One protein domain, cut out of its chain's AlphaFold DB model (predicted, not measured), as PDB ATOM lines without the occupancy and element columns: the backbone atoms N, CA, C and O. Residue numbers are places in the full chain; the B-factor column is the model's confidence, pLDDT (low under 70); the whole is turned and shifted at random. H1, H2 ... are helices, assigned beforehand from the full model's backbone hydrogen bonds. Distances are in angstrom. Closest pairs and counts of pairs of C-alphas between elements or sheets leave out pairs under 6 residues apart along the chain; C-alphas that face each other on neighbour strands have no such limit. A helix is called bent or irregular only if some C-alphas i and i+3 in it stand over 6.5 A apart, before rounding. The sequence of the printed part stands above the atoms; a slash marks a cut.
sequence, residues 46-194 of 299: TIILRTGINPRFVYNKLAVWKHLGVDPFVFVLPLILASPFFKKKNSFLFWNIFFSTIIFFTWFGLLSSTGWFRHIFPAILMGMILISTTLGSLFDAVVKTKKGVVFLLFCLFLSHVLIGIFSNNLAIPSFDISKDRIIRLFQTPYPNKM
ATOM      1  N   THR A  46     230.994 272.339 358.921       45.81
ATOM      2  CA  THR A  46     230.599 271.991 357.547       45.81
ATOM      3  C   THR A  46     229.238 271.290 357.488       45.81
ATOM      4  O   THR A  46     228.590 271.337 356.446       45.81
ATOM      5  N   ILE A  47     228.750 270.711 358.594       49.41
ATOM      6  CA  ILE A  47     227.331 270.363 358.741       49.41
ATOM      7  C   ILE A  47     226.485 271.635 358.677       49.41
ATOM      8  O   ILE A  47     225.462 271.605 358.016       49.41
ATOM      9  N   ILE A  48     226.939 272.781 359.203       47.84
ATOM     10  CA  ILE A  48     226.222 274.066 359.059       47.84
ATOM     11  C   ILE A  48     226.051 274.465 357.583       47.84
ATOM     12  O   ILE A  48     225.000 274.985 357.219       47.84
ATOM     13  N   LEU A  49     227.022 274.159 356.713       51.12
ATOM     14  CA  LEU A  49     226.886 274.366 355.262       51.12
ATOM     15  C   LEU A  49     225.850 273.429 354.610       51.12
ATOM     16  O   LEU A  49     225.358 273.738 353.531       51.12
ATOM     17  N   ARG A  50     225.516 272.295 355.243       52.72
ATOM     18  CA  ARG A  50     224.529 271.314 354.751       52.72
ATOM     19  C   ARG A  50     223.160 271.391 355.438       52.72
ATOM     20  O   ARG A  50     222.164 271.069 354.808       52.72
ATOM     21  N   THR A  51     223.099 271.778 356.709       54.84
ATOM     22  CA  THR A  51     221.901 271.718 357.570       54.84
ATOM     23  C   THR A  51     221.525 273.073 358.173       54.84
ATOM     24  O   THR A  51     220.576 273.148 358.948       54.84
ATOM     25  N   GLY A  52     222.267 274.138 357.860       56.94
ATOM     26  CA  GLY A  52     222.063 275.473 358.419       56.94
ATOM     27  C   GLY A  52     222.699 275.681 359.799       56.94
ATOM     28  O   GLY A  52     223.145 274.747 360.472       56.94
ATOM     29  N   ILE A  53     222.770 276.949 360.219       63.34
ATOM     30  CA  ILE A  53     223.317 277.355 361.523       63.34
ATOM     31  C   ILE A  53     222.349 276.901 362.616       63.34
ATOM     32  O   ILE A  53     221.206 277.345 362.632       63.34
ATOM     33  N   ASN A  54     222.803 276.071 363.562       67.69
ATOM     34  CA  ASN A  54     222.029 275.748 364.763       67.69
ATOM     35  C   ASN A  54     222.189 276.879 365.803       67.69
ATOM     36  O   ASN A  54     223.254 276.977 366.426       67.69
ATOM     37  N   PRO A  55     221.162 277.714 366.060       67.44
ATOM     38  CA  PRO A  55     221.301 278.882 366.932       67.44
ATOM     39  C   PRO A  55     221.608 278.504 368.383       67.44
ATOM     40  O   PRO A  55     222.344 279.210 369.067       67.44
ATOM     41  N   ARG A  56     221.115 277.345 368.845       67.88
ATOM     42  CA  ARG A  56     221.368 276.833 370.200       67.88
ATOM     43  C   ARG A  56     222.828 276.424 370.391       67.88
ATOM     44  O   ARG A  56     223.374 276.584 371.479       67.88
ATOM     45  N   PHE A  57     223.469 275.914 369.342       67.06
ATOM     46  CA  PHE A  57     224.893 275.578 369.359       67.06
ATOM     47  C   PHE A  57     225.768 276.834 369.454       67.06
ATOM     48  O   PHE A  57     226.644 276.905 370.317       67.06
ATOM     49  N   VAL A  58     225.477 277.850 368.633       72.69
ATOM     50  CA  VAL A  58     226.165 279.152 368.673       72.69
ATOM     51  C   VAL A  58     225.949 279.832 370.027       72.69
ATOM     52  O   VAL A  58     226.908 280.292 370.645       72.69
ATOM     53  N   TYR A  59     224.714 279.818 370.536       75.00
ATOM     54  CA  TYR A  59     224.359 280.359 371.847       75.00
ATOM     55  C   TYR A  59     225.188 279.735 372.972       75.00
ATOM     56  O   TYR A  59     225.826 280.457 373.734       75.00
ATOM     57  N   ASN A  60     225.247 278.401 373.054       72.81
ATOM     58  CA  ASN A  60     225.997 277.715 374.110       72.81
ATOM     59  C   ASN A  60     227.487 278.077 374.089       72.81
ATOM     60  O   ASN A  60     228.104 278.185 375.149       72.81
ATOM     61  N   LYS A  61     228.044 278.297 372.893       77.38
ATOM     62  CA  LYS A  61     229.431 278.716 372.705       77.38
ATOM     63  C   LYS A  61     229.680 280.165 373.083       77.38
ATOM     64  O   LYS A  61     230.656 280.453 373.764       77.38
ATOM     65  N   LEU A  62     228.800 281.080 372.693       78.31
ATOM     66  CA  LEU A  62     228.920 282.487 373.079       78.31
ATOM     67  C   LEU A  62     228.625 282.703 374.573       78.31
ATOM     68  O   LEU A  62     229.223 283.586 375.188       78.31
ATOM     69  N   ALA A  63     227.823 281.831 375.194       77.44
ATOM     70  CA  ALA A  63     227.561 281.805 376.636       77.44
ATOM     71  C   ALA A  63     228.796 281.467 377.489       77.44
ATOM     72  O   ALA A  63     228.719 281.420 378.716       77.44
ATOM     73  N   VAL A  64     229.952 281.266 376.864       77.88
ATOM     74  CA  VAL A  64     231.238 281.150 377.534       77.88
ATOM     75  C   VAL A  64     231.532 282.319 378.483       77.88
ATOM     76  O   VAL A  64     232.028 282.105 379.589       77.88
ATOM     77  N   TRP A  65     231.159 283.543 378.109       79.69
ATOM     78  CA  TRP A  65     231.396 284.723 378.943       79.69
ATOM     79  C   TRP A  65     230.558 284.734 380.224       79.69
ATOM     80  O   TRP A  65     230.988 285.313 381.219       79.69
ATOM     81  N   LYS A  66     229.430 284.012 380.253       77.62
ATOM     82  CA  LYS A  66     228.631 283.834 381.471       77.62
ATOM     83  C   LYS A  66     229.419 283.113 382.563       77.62
ATOM     84  O   LYS A  66     229.337 283.480 383.732       77.62
ATOM     85  N   HIS A  67     230.236 282.126 382.190       72.25
ATOM     86  CA  HIS A  67     231.107 281.424 383.143       72.25
ATOM     87  C   HIS A  67     232.249 282.297 383.653       72.25
ATOM     88  O   HIS A  67     232.710 282.116 384.775       72.25
ATOM     89  N   LEU A  68     232.663 283.273 382.847       73.94
ATOM     90  CA  LEU A  68     233.634 284.290 383.235       73.94
ATOM     91  C   LEU A  68     233.005 285.426 384.050       73.94
ATOM     92  O   LEU A  68     233.716 286.357 384.401       73.94
ATOM     93  N   GLY A  69     231.710 285.347 384.374       72.50
ATOM     94  CA  GLY A  69     231.028 286.327 385.218       72.50
ATOM     95  C   GLY A  69     230.382 287.487 384.466       72.50
ATOM     96  O   GLY A  69     230.041 288.476 385.102       72.50
ATOM     97  N   VAL A  70     230.212 287.382 383.143       76.06
ATOM     98  CA  VAL A  70     229.533 288.397 382.324       76.06
ATOM     99  C   VAL A  70     228.123 287.927 381.976       76.06
ATOM    100  O   VAL A  70     227.945 287.057 381.120       76.06
ATOM    101  N   ASP A  71     227.112 288.500 382.624       70.62
ATOM    102  CA  ASP A  71     225.700 288.201 382.352       70.62
ATOM    103  C   ASP A  71     224.921 289.505 382.151       70.62
ATOM    104  O   ASP A  71     224.900 290.289 383.094       70.62
ATOM    105  N   PRO A  72     224.292 289.768 380.987       70.25
ATOM    106  CA  PRO A  72     224.244 288.912 379.796       70.25
ATOM    107  C   PRO A  72     225.553 288.885 379.010       70.25
ATOM    108  O   PRO A  72     226.096 289.922 378.633       70.25
ATOM    109  N   PHE A  73     225.996 287.684 378.630       73.75
ATOM    110  CA  PHE A  73     227.160 287.514 377.752       73.75
ATOM    111  C   PHE A  73     226.990 288.203 376.389       73.75
ATOM    112  O   PHE A  73     227.963 288.492 375.698       73.75
ATOM    113  N   VAL A  74     225.749 288.459 375.975       73.00
ATOM    114  CA  VAL A  74     225.450 289.027 374.661       73.00
ATOM    115  C   VAL A  74     225.873 290.497 374.552       73.00
ATOM    116  O   VAL A  74     226.094 290.977 373.445       73.00
ATOM    117  N   PHE A  75     226.095 291.183 375.682       72.75
ATOM    118  CA  PHE A  75     226.639 292.547 375.720       72.75
ATOM    119  C   PHE A  75     228.076 292.646 375.204       72.75
ATOM    120  O   PHE A  75     228.485 293.717 374.751       72.75
ATOM    121  N   VAL A  76     228.867 291.567 375.261       80.19
ATOM    122  CA  VAL A  76     230.289 291.700 374.917       80.19
ATOM    123  C   VAL A  76     230.505 291.879 373.415       80.19
ATOM    124  O   VAL A  76     231.412 292.606 373.014       80.19
ATOM    125  N   LEU A  77     229.652 291.289 372.572       81.50
ATOM    126  CA  LEU A  77     229.803 291.376 371.119       81.50
ATOM    127  C   LEU A  77     229.598 292.812 370.585       81.50
ATOM    128  O   LEU A  77     230.479 293.283 369.864       81.50
ATOM    129  N   PRO A  78     228.536 293.555 370.968       79.25
ATOM    130  CA  PRO A  78     228.408 294.985 370.683       79.25
ATOM    131  C   PRO A  78     229.626 295.815 371.085       79.25
ATOM    132  O   PRO A  78     230.090 296.641 370.302       79.25
ATOM    133  N   LEU A  79     230.162 295.590 372.288       81.31
ATOM    134  CA  LEU A  79     231.305 296.348 372.801       81.31
ATOM    135  C   LEU A  79     232.578 296.064 371.995       81.31
ATOM    136  O   LEU A  79     233.301 296.996 371.649       81.31
ATOM    137  N   ILE A  80     232.823 294.801 371.633       86.88
ATOM    138  CA  ILE A  80     233.931 294.434 370.745       86.88
ATOM    139  C   ILE A  80     233.752 295.100 369.377       86.88
ATOM    140  O   ILE A  80     234.677 295.760 368.904       86.88
ATOM    141  N   LEU A  81     232.577 294.972 368.751       85.19
ATOM    142  CA  LEU A  81     232.303 295.512 367.413       85.19
ATOM    143  C   LEU A  81     232.393 297.037 367.351       85.19
ATOM    144  O   LEU A  81     232.766 297.585 366.317       85.19
ATOM    145  N   ALA A  82     232.086 297.718 368.450       79.44
ATOM    146  CA  ALA A  82     232.149 299.165 368.510       79.44
ATOM    147  C   ALA A  82     233.523 299.728 368.894       79.44
ATOM    148  O   ALA A  82     233.765 300.924 368.716       79.44
ATOM    149  N   SER A  83     234.446 298.889 369.368       85.81
ATOM    150  CA  SER A  83     235.802 299.314 369.730       85.81
ATOM    151  C   SER A  83     236.532 300.155 368.662       85.81
ATOM    152  O   SER A  83     237.231 301.099 369.047       85.81
ATOM    153  N   PRO A  84     236.362 299.944 367.333       86.00
ATOM    154  CA  PRO A  84     237.054 300.749 366.321       86.00
ATOM    155  C   PRO A  84     236.682 302.233 366.318       86.00
ATOM    156  O   PRO A  84     237.503 303.053 365.901       86.00
ATOM    157  N   PHE A  85     235.490 302.598 366.802       79.62
ATOM    158  CA  PHE A  85     235.049 303.994 366.899       79.62
ATOM    159  C   PHE A  85     235.772 304.773 368.009       79.62
ATOM    160  O   PHE A  85     235.762 306.001 368.006       79.62
ATOM    161  N   PHE A  86     236.438 304.067 368.927       74.25
ATOM    162  CA  PHE A  86     237.094 304.632 370.108       74.25
ATOM    163  C   PHE A  86     238.612 304.436 370.114       74.25
ATOM    164  O   PHE A  86     239.276 304.656 371.133       74.25
ATOM    165  N   LYS A  87     239.183 304.012 368.982       74.12
ATOM    166  CA  LYS A  87     240.625 303.799 368.861       74.12
ATOM    167  C   LYS A  87     241.392 305.119 369.018       74.12
ATOM    168  O   LYS A  87     241.044 306.141 368.426       74.12
ATOM    169  N   LYS A  88     242.494 305.085 369.771       66.31
ATOM    170  CA  LYS A  88     243.492 306.169 369.769       66.31
ATOM    171  C   LYS A  88     244.385 306.059 368.522       66.31
ATOM    172  O   LYS A  88     244.406 305.027 367.860       66.31
ATOM    173  N   LYS A  89     245.133 307.126 368.203       63.34
ATOM    174  CA  LYS A  89     245.942 307.299 366.970       63.34
ATOM    175  C   LYS A  89     246.857 306.117 366.582       63.34
ATOM    176  O   LYS A  89     247.213 306.015 365.412       63.34
ATOM    177  N   ASN A  90     247.224 305.224 367.506       62.81
ATOM    178  CA  ASN A  90     248.091 304.080 367.219       62.81
ATOM    179  C   ASN A  90     247.284 302.898 366.638       62.81
ATOM    180  O   ASN A  90     246.685 302.112 367.372       62.81
ATOM    181  N   SER A  91     247.205 302.818 365.305       72.44
ATOM    182  CA  SER A  91     246.168 302.031 364.619       72.44
ATOM    183  C   SER A  91     246.523 300.560 364.384       72.44
ATOM    184  O   SER A  91     245.630 299.717 364.415       72.44
ATOM    185  N   PHE A  92     247.800 300.223 364.182       83.19
ATOM    186  CA  PHE A  92     248.177 298.881 363.727       83.19
ATOM    187  C   PHE A  92     247.940 297.805 364.794       83.19
ATOM    188  O   PHE A  92     247.282 296.803 364.521       83.19
ATOM    189  N   LEU A  93     248.423 298.018 366.023       83.44
ATOM    190  CA  LEU A  93     248.229 297.064 367.119       83.44
ATOM    191  C   LEU A  93     246.740 296.876 367.441       83.44
ATOM    192  O   LEU A  93     246.281 295.746 367.582       83.44
ATOM    193  N   PHE A  94     245.981 297.977 367.490       86.94
ATOM    194  CA  PHE A  94     244.536 297.935 367.709       86.94
ATOM    195  C   PHE A  94     243.840 297.062 366.659       86.94
ATOM    196  O   PHE A  94     243.080 296.162 367.010       86.94
ATOM    197  N   TRP A  95     244.132 297.290 365.375       87.25
ATOM    198  CA  TRP A  95     243.517 296.525 364.294       87.25
ATOM    199  C   TRP A  95     243.906 295.047 364.326       87.25
ATOM    200  O   TRP A  95     243.044 294.203 364.099       87.25
ATOM    201  N   ASN A  96     245.154 294.712 364.667       87.19
ATOM    202  CA  ASN A  96     245.563 293.316 364.832       87.19
ATOM    203  C   ASN A  96     244.778 292.619 365.947       87.19
ATOM    204  O   ASN A  96     244.273 291.517 365.734       87.19
ATOM    205  N   ILE A  97     244.625 293.264 367.107       88.75
ATOM    206  CA  ILE A  97     243.845 292.721 368.228       88.75
ATOM    207  C   ILE A  97     242.371 292.587 367.831       88.75
ATOM    208  O   ILE A  97     241.768 291.538 368.058       88.75
ATOM    209  N   PHE A  98     241.798 293.612 367.195       90.25
ATOM    210  CA  PHE A  98     240.410 293.613 366.737       90.25
ATOM    211  C   PHE A  98     240.131 292.472 365.752       90.25
ATOM    212  O   PHE A  98     239.287 291.620 366.025       90.25
ATOM    213  N   PHE A  99     240.871 292.397 364.642       88.81
ATOM    214  CA  PHE A  99     240.646 291.364 363.632       88.81
ATOM    215  C   PHE A  99     240.946 289.963 364.161       88.81
ATOM    216  O   PHE A  99     240.171 289.050 363.885       88.81
ATOM    217  N   SER A 100     241.992 289.788 364.977       87.62
ATOM    218  CA  SER A 100     242.263 288.498 365.625       87.62
ATOM    219  C   SER A 100     241.086 288.077 366.501       87.62
ATOM    220  O   SER A 100     240.587 286.963 366.374       87.62
ATOM    221  N   THR A 101     240.562 288.983 367.327       90.31
ATOM    222  CA  THR A 101     239.402 288.702 368.185       90.31
ATOM    223  C   THR A 101     238.184 288.274 367.360       90.31
ATOM    224  O   THR A 101     237.592 287.231 367.637       90.31
ATOM    225  N   ILE A 102     237.841 289.024 366.306       89.62
ATOM    226  CA  ILE A 102     236.695 288.718 365.436       89.62
ATOM    227  C   ILE A 102     236.869 287.376 364.719       89.62
ATOM    228  O   ILE A 102     235.943 286.564 364.721       89.62
ATOM    229  N   ILE A 103     238.041 287.114 364.135       86.38
ATOM    230  CA  ILE A 103     238.319 285.866 363.411       86.38
ATOM    231  C   ILE A 103     238.195 284.669 364.353       86.38
ATOM    232  O   ILE A 103     237.515 283.700 364.020       86.38
ATOM    233  N   PHE A 104     238.787 284.744 365.547       86.19
ATOM    234  CA  PHE A 104     238.724 283.652 366.513       86.19
ATOM    235  C   PHE A 104     237.302 283.404 367.026       86.19
ATOM    236  O   PHE A 104     236.885 282.249 367.080       86.19
ATOM    237  N   PHE A 105     236.533 284.445 367.371       85.50
ATOM    238  CA  PHE A 105     235.144 284.262 367.815       85.50
ATOM    239  C   PHE A 105     234.237 283.745 366.701       85.50
ATOM    240  O   PHE A 105     233.397 282.884 366.959       85.50
ATOM    241  N   THR A 106     234.441 284.206 365.465       82.06
ATOM    242  CA  THR A 106     233.720 283.702 364.288       82.06
ATOM    243  C   THR A 106     234.043 282.228 364.067       82.06
ATOM    244  O   THR A 106     233.138 281.403 363.956       82.06
ATOM    245  N   TRP A 107     235.328 281.867 364.087       82.12
ATOM    246  CA  TRP A 107     235.758 280.480 363.963       82.12
ATOM    247  C   TRP A 107     235.201 279.612 365.092       82.12
ATOM    248  O   TRP A 107     234.615 278.567 364.832       82.12
ATOM    249  N   PHE A 108     235.308 280.040 366.346       79.50
ATOM    250  CA  PHE A 108     234.848 279.244 367.477       79.50
ATOM    251  C   PHE A 108     233.329 279.085 367.494       79.50
ATOM    252  O   PHE A 108     232.839 277.961 367.626       79.50
ATOM    253  N   GLY A 109     232.592 280.187 367.339       76.00
ATOM    254  CA  GLY A 109     231.133 280.211 367.383       76.00
ATOM    255  C   GLY A 109     230.489 279.490 366.202       76.00
ATOM    256  O   GLY A 109     229.544 278.733 366.413       76.00
ATOM    257  N   LEU A 110     231.017 279.684 364.987       71.50
ATOM    258  CA  LEU A 110     230.371 279.236 363.749       71.50
ATOM    259  C   LEU A 110     231.077 278.071 363.042       71.50
ATOM    260  O   LEU A 110     230.403 277.306 362.364       71.50
ATOM    261  N   LEU A 111     232.401 277.915 363.159       65.06
ATOM    262  CA  LEU A 111     233.159 276.954 362.334       65.06
ATOM    263  C   LEU A 111     233.651 275.723 363.106       65.06
ATOM    264  O   LEU A 111     233.631 274.614 362.572       65.06
ATOM    265  N   SER A 112     234.082 275.887 364.356       64.50
ATOM    266  CA  SER A 112     234.616 274.797 365.175       64.50
ATOM    267  C   SER A 112     233.540 273.735 365.424       64.50
ATOM    268  O   SER A 112     232.473 274.056 365.942       64.50
ATOM    269  N   SER A 113     233.819 272.462 365.132       53.72
ATOM    270  CA  SER A 113     232.963 271.321 365.521       53.72
ATOM    271  C   SER A 113     232.757 271.257 367.023       53.72
ATOM    272  O   SER A 113     231.700 270.929 367.546       53.72
ATOM    273  N   THR A 114     233.830 271.567 367.732       58.69
ATOM    274  CA  THR A 114     233.981 271.235 369.130       58.69
ATOM    275  C   THR A 114     233.853 272.490 369.985       58.69
ATOM    276  O   THR A 114     234.198 273.606 369.577       58.69
ATOM    277  N   GLY A 115     233.341 272.318 371.203       58.22
ATOM    278  CA  GLY A 115     233.307 273.360 372.227       58.22
ATOM    279  C   GLY A 115     234.651 273.499 372.933       58.22
ATOM    280  O   GLY A 115     234.688 273.455 374.153       58.22
ATOM    281  N   TRP A 116     235.769 273.565 372.207       64.62
ATOM    282  CA  TRP A 116     237.093 273.629 372.827       64.62
ATOM    283  C   TRP A 116     237.390 275.021 373.384       64.62
ATOM    284  O   TRP A 116     237.971 275.864 372.699       64.62
ATOM    285  N   PHE A 117     237.041 275.252 374.651       66.19
ATOM    286  CA  PHE A 117     237.254 276.541 375.310       66.19
ATOM    287  C   PHE A 117     238.728 276.984 375.284       66.19
ATOM    288  O   PHE A 117     239.033 278.158 375.086       66.19
ATOM    289  N   ARG A 118     239.670 276.037 375.394       65.06
ATOM    290  CA  ARG A 118     241.117 276.317 375.359       65.06
ATOM    291  C   ARG A 118     241.589 277.077 374.111       65.06
ATOM    292  O   ARG A 118     242.497 277.891 374.212       65.06
ATOM    293  N   HIS A 119     240.982 276.830 372.948       69.31
ATOM    294  CA  HIS A 119     241.410 277.454 371.691       69.31
ATOM    295  C   HIS A 119     240.808 278.847 371.492       69.31
ATOM    296  O   HIS A 119     241.336 279.622 370.701       69.31
ATOM    297  N   ILE A 120     239.744 279.181 372.231       77.75
ATOM    298  CA  ILE A 120     239.152 280.523 372.225       77.75
ATOM    299  C   ILE A 120     239.658 281.401 373.377       77.75
ATOM    300  O   ILE A 120     239.472 282.614 373.351       77.75
ATOM    301  N   PHE A 121     240.361 280.829 374.360       75.56
ATOM    302  CA  PHE A 121     240.888 281.570 375.509       75.56
ATOM    303  C   PHE A 121     241.743 282.800 375.133       75.56
ATOM    304  O   PHE A 121     241.504 283.867 375.702       75.56
ATOM    305  N   PRO A 122     242.652 282.744 374.136       80.00
ATOM    306  CA  PRO A 122     243.371 283.940 373.691       80.00
ATOM    307  C   PRO A 122     242.439 285.044 373.174       80.00
ATOM    308  O   PRO A 122     242.652 286.220 373.455       80.00
ATOM    309  N   ALA A 123     241.374 284.682 372.455       85.31
ATOM    310  CA  ALA A 123     240.407 285.650 371.941       85.31
ATOM    311  C   ALA A 123     239.551 286.268 373.040       85.31
ATOM    312  O   ALA A 123     239.175 287.429 372.936       85.31
ATOM    313  N   ILE A 124     239.276 285.521 374.107       84.38
ATOM    314  CA  ILE A 124     238.611 286.048 375.300       84.38
ATOM    315  C   ILE A 124     239.485 287.116 375.955       84.38
ATOM    316  O   ILE A 124     238.991 288.205 376.225       84.38
ATOM    317  N   LEU A 125     240.781 286.851 376.142       84.69
ATOM    318  CA  LEU A 125     241.712 287.841 376.693       84.69
ATOM    319  C   LEU A 125     241.793 289.095 375.811       84.69
ATOM    320  O   LEU A 125     241.653 290.212 376.307       84.69
ATOM    321  N   MET A 126     241.947 288.920 374.496       88.62
ATOM    322  CA  MET A 126     241.949 290.037 373.545       88.62
ATOM    323  C   MET A 126     240.618 290.805 373.554       88.62
ATOM    324  O   MET A 126     240.613 292.036 373.558       88.62
ATOM    325  N   GLY A 127     239.491 290.097 373.640       88.62
ATOM    326  CA  GLY A 127     238.158 290.677 373.758       88.62
ATOM    327  C   GLY A 127     237.982 291.495 375.036       88.62
ATOM    328  O   GLY A 127     237.468 292.606 374.965       88.62
ATOM    329  N   MET A 128     238.465 291.007 376.184       87.31
ATOM    330  CA  MET A 128     238.457 291.766 377.442       87.31
ATOM    331  C   MET A 128     239.245 293.069 377.310       87.31
ATOM    332  O   MET A 128     238.745 294.116 377.703       87.31
ATOM    333  N   ILE A 129     240.429 293.033 376.690       87.56
ATOM    334  CA  ILE A 129     241.240 294.234 376.446       87.56
ATOM    335  C   ILE A 129     240.478 295.237 375.567       87.56
ATOM    336  O   ILE A 129     240.431 296.428 375.889       87.56
ATOM    337  N   LEU A 130     239.849 294.775 374.481       88.75
ATOM    338  CA  LEU A 130     239.031 295.632 373.616       88.75
ATOM    339  C   LEU A 130     237.854 296.241 374.380       88.75
ATOM    340  O   LEU A 130     237.604 297.435 374.255       88.75
ATOM    341  N   ILE A 131     237.161 295.460 375.208       86.50
ATOM    342  CA  ILE A 131     236.040 295.946 376.020       86.50
ATOM    343  C   ILE A 131     236.518 296.991 377.031       86.50
ATOM    344  O   ILE A 131     235.964 298.086 377.070       86.50
ATOM    345  N   SER A 132     237.564 296.704 377.810       85.50
ATOM    346  CA  SER A 132     238.091 297.626 378.823       85.50
ATOM    347  C   SER A 132     238.567 298.943 378.210       85.50
ATOM    348  O   SER A 132     238.260 300.015 378.729       85.50
ATOM    349  N   THR A 133     239.274 298.884 377.078       84.00
ATOM    350  CA  THR A 133     239.726 300.092 376.368       84.00
ATOM    351  C   THR A 133     238.561 300.879 375.771       84.00
ATOM    352  O   THR A 133     238.547 302.105 375.865       84.00
ATOM    353  N   THR A 134     237.553 300.193 375.227       84.25
ATOM    354  CA  THR A 134     236.335 300.820 374.693       84.25
ATOM    355  C   THR A 134     235.538 301.510 375.790       84.25
ATOM    356  O   THR A 134     235.154 302.662 375.618       84.25
ATOM    357  N   LEU A 135     235.338 300.853 376.937       82.50
ATOM    358  CA  LEU A 135     234.649 301.439 378.086       82.50
ATOM    359  C   LEU A 135     235.401 302.663 378.614       82.50
ATOM    360  O   LEU A 135     234.787 303.707 378.806       82.50
ATOM    361  N   GLY A 136     236.724 302.577 378.782       81.50
ATOM    362  CA  GLY A 136     237.540 303.712 379.227       81.50
ATOM    363  C   GLY A 136     237.443 304.920 378.287       81.50
ATOM    364  O   GLY A 136     237.234 306.046 378.738       81.50
ATOM    365  N   SER A 137     237.524 304.689 376.975       80.06
ATOM    366  CA  SER A 137     237.330 305.744 375.974       80.06
ATOM    367  C   SER A 137     235.895 306.280 375.950       80.06
ATOM    368  O   SER A 137     235.694 307.474 375.737       80.06
ATOM    369  N   LEU A 138     234.897 305.422 376.178       77.62
ATOM    370  CA  LEU A 138     233.497 305.823 376.250       77.62
ATOM    371  C   LEU A 138     233.251 306.742 377.447       77.62
ATOM    372  O   LEU A 138     232.628 307.785 377.273       77.62
ATOM    373  N   PHE A 139     233.770 306.400 378.629       77.75
ATOM    374  CA  PHE A 139     233.686 307.258 379.813       77.75
ATOM    375  C   PHE A 139     234.294 308.636 379.540       77.75
ATOM    376  O   PHE A 139     233.643 309.649 379.797       77.75
ATOM    377  N   ASP A 140     235.483 308.689 378.933       76.56
ATOM    378  CA  ASP A 140     236.124 309.960 378.578       76.56
ATOM    379  C   ASP A 140     235.273 310.775 377.582       76.56
ATOM    380  O   ASP A 140     235.094 311.984 377.733       76.56
ATOM    381  N   ALA A 141     234.670 310.113 376.589       74.00
ATOM    382  CA  ALA A 141     233.816 310.753 375.589       74.00
ATOM    383  C   ALA A 141     232.458 311.222 376.144       74.00
ATOM    384  O   ALA A 141     231.968 312.276 375.723       74.00
ATOM    385  N   VAL A 142     231.847 310.471 377.067       74.88
ATOM    386  CA  VAL A 142     230.608 310.855 377.772       74.88
ATOM    387  C   VAL A 142     230.852 312.126 378.574       74.88
ATOM    388  O   VAL A 142     230.094 313.083 378.422       74.88
ATOM    389  N   VAL A 143     231.940 312.160 379.350       74.62
ATOM    390  CA  VAL A 143     232.311 313.315 380.177       74.62
ATOM    391  C   VAL A 143     232.616 314.539 379.310       74.62
ATOM    392  O   VAL A 143     232.196 315.643 379.643       74.62
ATOM    393  N   LYS A 144     233.309 314.363 378.177       74.31
ATOM    394  CA  LYS A 144     233.815 315.496 377.384       74.31
ATOM    395  C   LYS A 144     232.898 315.993 376.268       74.31
ATOM    396  O   LYS A 144     232.964 317.168 375.933       74.31
ATOM    397  N   THR A 145     232.103 315.134 375.620       67.12
ATOM    398  CA  THR A 145     231.559 315.468 374.281       67.12
ATOM    399  C   THR A 145     230.061 315.259 374.078       67.12
ATOM    400  O   THR A 145     229.585 315.532 372.977       67.12
ATOM    401  N   LYS A 146     229.297 314.788 375.078       67.75
ATOM    402  CA  LYS A 146     227.864 314.389 374.986       67.75
ATOM    403  C   LYS A 146     227.535 313.315 373.921       67.75
ATOM    404  O   LYS A 146     226.576 312.572 374.096       67.75
ATOM    405  N   LYS A 147     228.357 313.129 372.878       65.56
ATOM    406  CA  LYS A 147     228.286 312.055 371.866       65.56
ATOM    407  C   LYS A 147     228.428 310.662 372.483       65.56
ATOM    408  O   LYS A 147     227.834 309.712 371.980       65.56
ATOM    409  N   GLY A 148     229.143 310.549 373.605       66.19
ATOM    410  CA  GLY A 148     229.216 309.309 374.378       66.19
ATOM    411  C   GLY A 148     227.856 308.846 374.918       66.19
ATOM    412  O   GLY A 148     227.636 307.646 375.027       66.19
ATOM    413  N   VAL A 149     226.916 309.764 375.188       71.50
ATOM    414  CA  VAL A 149     225.567 309.420 375.682       71.50
ATOM    415  C   VAL A 149     224.741 308.740 374.588       71.50
ATOM    416  O   VAL A 149     224.137 307.703 374.834       71.50
ATOM    417  N   VAL A 150     224.767 309.273 373.362       71.19
ATOM    418  CA  VAL A 150     224.073 308.674 372.204       71.19
ATOM    419  C   VAL A 150     224.592 307.262 371.934       71.19
ATOM    420  O   VAL A 150     223.823 306.343 371.666       71.19
ATOM    421  N   PHE A 151     225.902 307.069 372.062       69.75
ATOM    422  CA  PHE A 151     226.516 305.763 371.883       69.75
ATOM    423  C   PHE A 151     226.193 304.785 373.027       69.75
ATOM    424  O   PHE A 151     225.894 303.623 372.766       69.75
ATOM    425  N   LEU A 152     226.190 305.243 374.285       71.50
ATOM    426  CA  LEU A 152     225.745 304.436 375.427       71.50
ATOM    427  C   LEU A 152     224.310 303.931 375.203       71.50
ATOM    428  O   LEU A 152     224.037 302.746 375.384       71.50
ATOM    429  N   LEU A 153     223.418 304.812 374.737       75.19
ATOM    430  CA  LEU A 153     222.042 304.463 374.384       75.19
ATOM    431  C   LEU A 153     221.981 303.443 373.238       75.19
ATOM    432  O   LEU A 153     221.194 302.502 373.313       75.19
ATOM    433  N   PHE A 154     222.841 303.564 372.221       77.38
ATOM    434  CA  PHE A 154     222.945 302.571 371.147       77.38
ATOM    435  C   PHE A 154     223.408 301.198 371.659       77.38
ATOM    436  O   PHE A 154     222.816 300.182 371.299       77.38
ATOM    437  N   CYS A 155     224.418 301.143 372.534       71.69
ATOM    438  CA  CYS A 155     224.857 299.891 373.155       71.69
ATOM    439  C   CYS A 155     223.751 299.251 373.996       71.69
ATOM    440  O   CYS A 155     223.560 298.038 373.914       71.69
ATOM    441  N   LEU A 156     223.012 300.047 374.771       73.50
ATOM    442  CA  LEU A 156     221.874 299.567 375.557       73.50
ATOM    443  C   LEU A 156     220.758 299.030 374.651       73.50
ATOM    444  O   LEU A 156     220.269 297.930 374.893       73.50
ATOM    445  N   PHE A 157     220.418 299.747 373.576       76.88
ATOM    446  CA  PHE A 157     219.420 299.314 372.595       76.88
ATOM    447  C   PHE A 157     219.829 298.015 371.891       76.88
ATOM    448  O   PHE A 157     219.069 297.048 371.883       76.88
ATOM    449  N   LEU A 158     221.045 297.954 371.344       74.81
ATOM    450  CA  LEU A 158     221.534 296.768 370.641       74.81
ATOM    451  C   LEU A 158     221.602 295.561 371.579       74.81
ATOM    452  O   LEU A 158     221.253 294.449 371.193       74.81
ATOM    453  N   SER A 159     221.995 295.779 372.830       67.31
ATOM    454  CA  SER A 159     222.020 294.710 373.823       67.31
ATOM    455  C   SER A 159     220.617 294.268 374.225       67.31
ATOM    456  O   SER A 159     220.412 293.078 374.407       67.31
ATOM    457  N   HIS A 160     219.635 295.170 374.287       70.75
ATOM    458  CA  HIS A 160     218.232 294.816 374.502       70.75
ATOM    459  C   HIS A 160     217.682 293.941 373.366       70.75
ATOM    460  O   HIS A 160     217.085 292.897 373.628       70.75
ATOM    461  N   VAL A 161     217.960 294.304 372.107       71.75
ATOM    462  CA  VAL A 161     217.600 293.495 370.928       71.75
ATOM    463  C   VAL A 161     218.252 292.113 371.000       71.75
ATOM    464  O   VAL A 161     217.596 291.093 370.814       71.75
ATOM    465  N   LEU A 162     219.545 292.065 371.316       67.62
ATOM    466  CA  LEU A 162     220.291 290.818 371.413       67.62
ATOM    467  C   LEU A 162     219.850 289.948 372.601       67.62
ATOM    468  O   LEU A 162     219.801 288.729 372.466       67.62
ATOM    469  N   ILE A 163     219.483 290.543 373.738       67.81
ATOM    470  CA  ILE A 163     218.840 289.824 374.841       67.81
ATOM    471  C   ILE A 163     217.546 289.205 374.328       67.81
ATOM    472  O   ILE A 163     217.429 287.999 374.422       67.81
ATOM    473  N   GLY A 164     216.646 289.957 373.690       65.19
ATOM    474  CA  GLY A 164     215.393 289.400 373.161       65.19
ATOM    475  C   GLY A 164     215.580 288.246 372.164       65.19
ATOM    476  O   GLY A 164     214.763 287.331 372.127       65.19
ATOM    477  N   ILE A 165     216.669 288.249 371.386       66.06
ATOM    478  CA  ILE A 165     216.986 287.177 370.425       66.06
ATOM    479  C   ILE A 165     217.568 285.934 371.113       66.06
ATOM    480  O   ILE A 165     217.290 284.808 370.698       66.06
ATOM    481  N   PHE A 166     218.415 286.117 372.126       60.81
ATOM    482  CA  PHE A 166     219.233 285.036 372.685       60.81
ATOM    483  C   PHE A 166     218.820 284.605 374.104       60.81
ATOM    484  O   PHE A 166     219.174 283.513 374.533       60.81
ATOM    485  N   SER A 167     218.072 285.420 374.839       57.94
ATOM    486  CA  SER A 167     217.703 285.227 376.243       57.94
ATOM    487  C   SER A 167     216.263 285.675 376.498       57.94
ATOM    488  O   SER A 167     215.921 286.843 376.359       57.94
ATOM    489  N   ASN A 168     215.433 284.775 377.021       57.41
ATOM    490  CA  ASN A 168     214.078 285.140 377.454       57.41
ATOM    491  C   ASN A 168     214.055 286.029 378.718       57.41
ATOM    492  O   ASN A 168     212.983 286.438 379.145       57.41
ATOM    493  N   ASN A 169     215.214 286.332 379.321       54.66
ATOM    494  CA  ASN A 169     215.315 287.127 380.543       54.66
ATOM    495  C   ASN A 169     216.010 288.471 380.289       54.66
ATOM    496  O   ASN A 169     217.172 288.509 379.869       54.66
ATOM    497  N   LEU A 170     215.314 289.558 380.634       53.31
ATOM    498  CA  LEU A 170     215.851 290.914 380.775       53.31
ATOM    499  C   LEU A 170     216.705 291.000 382.047       53.31
ATOM    500  O   LEU A 170     216.236 291.429 383.096       53.31
ATOM    501  N   ALA A 171     217.953 290.541 381.970       57.19
ATOM    502  CA  ALA A 171     218.901 290.675 383.072       57.19
ATOM    503  C   ALA A 171     219.714 291.971 382.941       57.19
ATOM    504  O   ALA A 171     220.186 292.322 381.856       57.19
ATOM    505  N   ILE A 172     219.892 292.671 384.064       60.41
ATOM    506  CA  ILE A 172     220.819 293.803 384.178       60.41
ATOM    507  C   ILE A 172     222.246 293.267 383.977       60.41
ATOM    508  O   ILE A 172     222.596 292.278 384.626       60.41
ATOM    509  N   PRO A 173     223.074 293.889 383.112       62.38
ATOM    510  CA  PRO A 173     224.455 293.469 382.928       62.38
ATOM    511  C   PRO A 173     225.239 293.507 384.244       62.38
ATOM    512  O   PRO A 173     225.325 294.535 384.911       62.38
ATOM    513  N   SER A 174     225.837 292.373 384.586       66.81
ATOM    514  CA  SER A 174     226.700 292.151 385.738       66.81
ATOM    515  C   SER A 174     228.058 291.641 385.261       66.81
ATOM    516  O   SER A 174     228.146 290.807 384.355       66.81
ATOM    517  N   PHE A 175     229.113 292.180 385.866       70.62
ATOM    518  CA  PHE A 175     230.503 291.791 385.641       70.62
ATOM    519  C   PHE A 175     231.089 291.342 386.984       70.62
ATOM    520  O   PHE A 175     231.725 292.119 387.689       70.62
ATOM    521  N   ASP A 176     230.822 290.094 387.356       71.06
ATOM    522  CA  ASP A 176     231.281 289.476 388.605       71.06
ATOM    523  C   ASP A 176     232.370 288.441 388.299       71.06
ATOM    524  O   ASP A 176     232.130 287.230 388.252       71.06
ATOM    525  N   ILE A 177     233.583 288.931 388.030       67.69
ATOM    526  CA  ILE A 177     234.754 288.076 387.821       67.69
ATOM    527  C   ILE A 177     235.357 287.739 389.191       67.69
ATOM    528  O   ILE A 177     236.214 288.459 389.697       67.69
ATOM    529  N   SER A 178     234.920 286.634 389.798       71.19
ATOM    530  CA  SER A 178     235.460 286.160 391.078       71.19
ATOM    531  C   SER A 178     236.450 285.008 390.913       71.19
ATOM    532  O   SER A 178     236.329 284.164 390.017       71.19
ATOM    533  N   LYS A 179     237.421 284.932 391.833       66.06
ATOM    534  CA  LYS A 179     238.393 283.830 391.907       66.06
ATOM    535  C   LYS A 179     237.689 282.469 391.938       66.06
ATOM    536  O   LYS A 179     238.100 281.563 391.222       66.06
ATOM    537  N   ASP A 180     236.585 282.348 392.672       69.38
ATOM    538  CA  ASP A 180     235.829 281.096 392.787       69.38
ATOM    539  C   ASP A 180     235.101 280.704 391.497       69.38
ATOM    540  O   ASP A 180     234.924 279.519 391.216       69.38
ATOM    541  N   ARG A 181     234.662 281.668 390.678       71.38
ATOM    542  CA  ARG A 181     234.117 281.374 389.339       71.38
ATOM    543  C   ARG A 181     235.207 280.895 388.395       71.38
ATOM    544  O   ARG A 181     235.000 279.908 387.694       71.38
ATOM    545  N   ILE A 182     236.373 281.539 388.426       65.75
ATOM    546  CA  ILE A 182     237.536 281.115 387.642       65.75
ATOM    547  C   ILE A 182     237.944 279.697 388.057       65.75
ATOM    548  O   ILE A 182     238.065 278.825 387.204       65.75
ATOM    549  N   ILE A 183     238.063 279.422 389.358       63.75
ATOM    550  CA  ILE A 183     238.366 278.083 389.877       63.75
ATOM    551  C   ILE A 183     237.317 277.065 389.412       63.75
ATOM    552  O   ILE A 183     237.684 276.028 388.862       63.75
ATOM    553  N   ARG A 184     236.018 277.370 389.540       68.19
ATOM    554  CA  ARG A 184     234.937 276.492 389.059       68.19
ATOM    555  C   ARG A 184     235.011 276.223 387.559       68.19
ATOM    556  O   ARG A 184     234.734 275.102 387.144       68.19
ATOM    557  N   LEU A 185     235.415 277.200 386.750       63.84
ATOM    558  CA  LEU A 185     235.612 277.022 385.311       63.84
ATOM    559  C   LEU A 185     236.721 276.001 385.006       63.84
ATOM    560  O   LEU A 185     236.567 275.207 384.083       63.84
ATOM    561  N   PHE A 186     237.805 275.992 385.787       60.75
ATOM    562  CA  PHE A 186     238.885 275.004 385.656       60.75
ATOM    563  C   PHE A 186     238.548 273.640 386.278       60.75
ATOM    564  O   PHE A 186     239.112 272.631 385.864       60.75
ATOM    565  N   GLN A 187     237.634 273.600 387.250       59.16
ATOM    566  CA  GLN A 187     237.181 272.372 387.913       59.16
ATOM    567  C   GLN A 187     236.027 271.675 387.181       59.16
ATOM    568  O   GLN A 187     235.824 270.476 387.359       59.16
ATOM    569  N   THR A 188     235.261 272.404 386.366       59.91
ATOM    570  CA  THR A 188     234.126 271.846 385.628       59.91
ATOM    571  C   THR A 188     234.625 271.268 384.302       59.91
ATOM    572  O   THR A 188     235.089 272.025 383.452       59.91
ATOM    573  N   PRO A 189     234.517 269.947 384.068       51.22
ATOM    574  CA  PRO A 189     235.046 269.329 382.851       51.22
ATOM    575  C   PRO A 189     234.272 269.748 381.590       51.22
ATOM    576  O   PRO A 189     234.866 269.888 380.518       51.22
ATOM    577  N   TYR A 190     232.962 270.001 381.725       57.09
ATOM    578  CA  TYR A 190     232.085 270.347 380.601       57.09
ATOM    579  C   TYR A 190     231.122 271.520 380.875       57.09
ATOM    580  O   TYR A 190     229.899 271.324 380.842       57.09
ATOM    581  N   PRO A 191     231.603 272.748 381.149       55.19
ATOM    582  CA  PRO A 191     230.723 273.905 381.312       55.19
ATOM    583  C   PRO A 191     229.877 274.106 380.044       55.19
ATOM    584  O   PRO A 191     230.407 274.251 378.946       55.19
ATOM    585  N   ASN A 192     228.545 274.074 380.168       55.31
ATOM    586  CA  ASN A 192     227.595 274.159 379.041       55.31
ATOM    587  C   ASN A 192     227.862 273.166 377.888       55.31
ATOM    588  O   ASN A 192     227.668 273.510 376.722       55.31
ATOM    589  N   LYS A 193     228.290 271.932 378.195       56.81
ATOM    590  CA  LYS A 193     228.642 270.904 377.189       56.81
ATOM    591  C   LYS A 193     229.858 271.272 376.318       56.81
ATOM    592  O   LYS A 193     230.067 270.665 375.270       56.81
ATOM    593  N   MET A 194     230.660 272.250 376.735       58.38
ATOM    594  CA  MET A 194     231.920 272.626 376.093       58.38
ATOM    595  C   MET A 194     233.094 272.046 376.869       58.38
ATOM    596  O   MET A 194     233.070 272.047 378.090       58.38
TER     597      MET A 194
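AT A GLANCE: This is residues 46 to 194 of the 299 residues of an uncharacterized protein of Candidatus Roizmanbacteria bacterium CG03_land_8_20_14_0_80_39_12 (UniProt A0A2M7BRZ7). Three long helices, H5, H6 and H7, pack round the shorter H4: H6 crosses it, while H5 and H7 run back along it. Short helices H2, H3 and H8 gather toward one end, and H1 is farthest out. The printed part has 149 residues with eight named helices, H1 to H8 along the chain, and no named strand: all helix. It is compact, with a radius of gyration of the C-alphas of 16.1 A, and spans 46 by 33 by 33 A.

HOW THE PARTS SIT: Start at H6, residues 117 to 145, irregular at C-alphas 119 and 122, 7.1 A apart, with a kink of 31 degrees near residue 124. The hub, H4, residues 73 to 86, irregular at C-alphas 81 and 84, 7.2 A apart, touches residues 127 to 138 of H6 at a steep tilt of 57 degrees; the closest C-alphas, of Ser 83 and Thr 134, are 5.2 A apart. H5, residues 91 to 111, forms a hairpin with H4, opposite ways at a shallow tilt of 28 degrees; the closest C-alphas, of Ile 80 and Phe 98, are 7.7 A apart. H7, residues 147 to 166, touches residues 74 to 79 of H4; the closest C-alphas, of Phe 75 and Ser 159, are 5.4 A apart. H5 and H7 are apart. H2, residues 55 to 62, touches residues 108 to 110 of H5; the closest C-alphas, of Val 58 and Gly 109, are 5.2 A apart. H3, residues 64 to 67, only just touches H8, residues 179 to 187, with 3 pairs of C-alphas within 8 A; the closest, of His 67 and Leu 185, are 6.7 A apart. In H1, residues 46 to 51, and in H2, H5, H7 and H8 every O i to N i+4 pair is within hydrogen-bond range, against 23 of 25 in H6 and 4 of 10 in H4, which has 8 of 11 O i to N i+3 pairs within range; H3 is too short for an O i to N i+4 pair.

IN THESE COORDINATES: Find C-alpha 117 at (237.254, 276.541, 375.310); from there H6 runs 39.4 A to C-alpha 145 at (231.559, 315.468, 374.281). H7 is 28.5 A long, H5 28.3 A and H4 21.2 A.

THE WHOLE: The C-alphas of Arg 50 and Lys 144, 50.5 A apart, are the two farthest apart. The printed part has no cut; the link from H7 to H8, residues 167 to 178, is long. Mean pLDDT of the printed part is 72.2; 59 residues are under 70, among them residues 46 to 57 and 182 to 194.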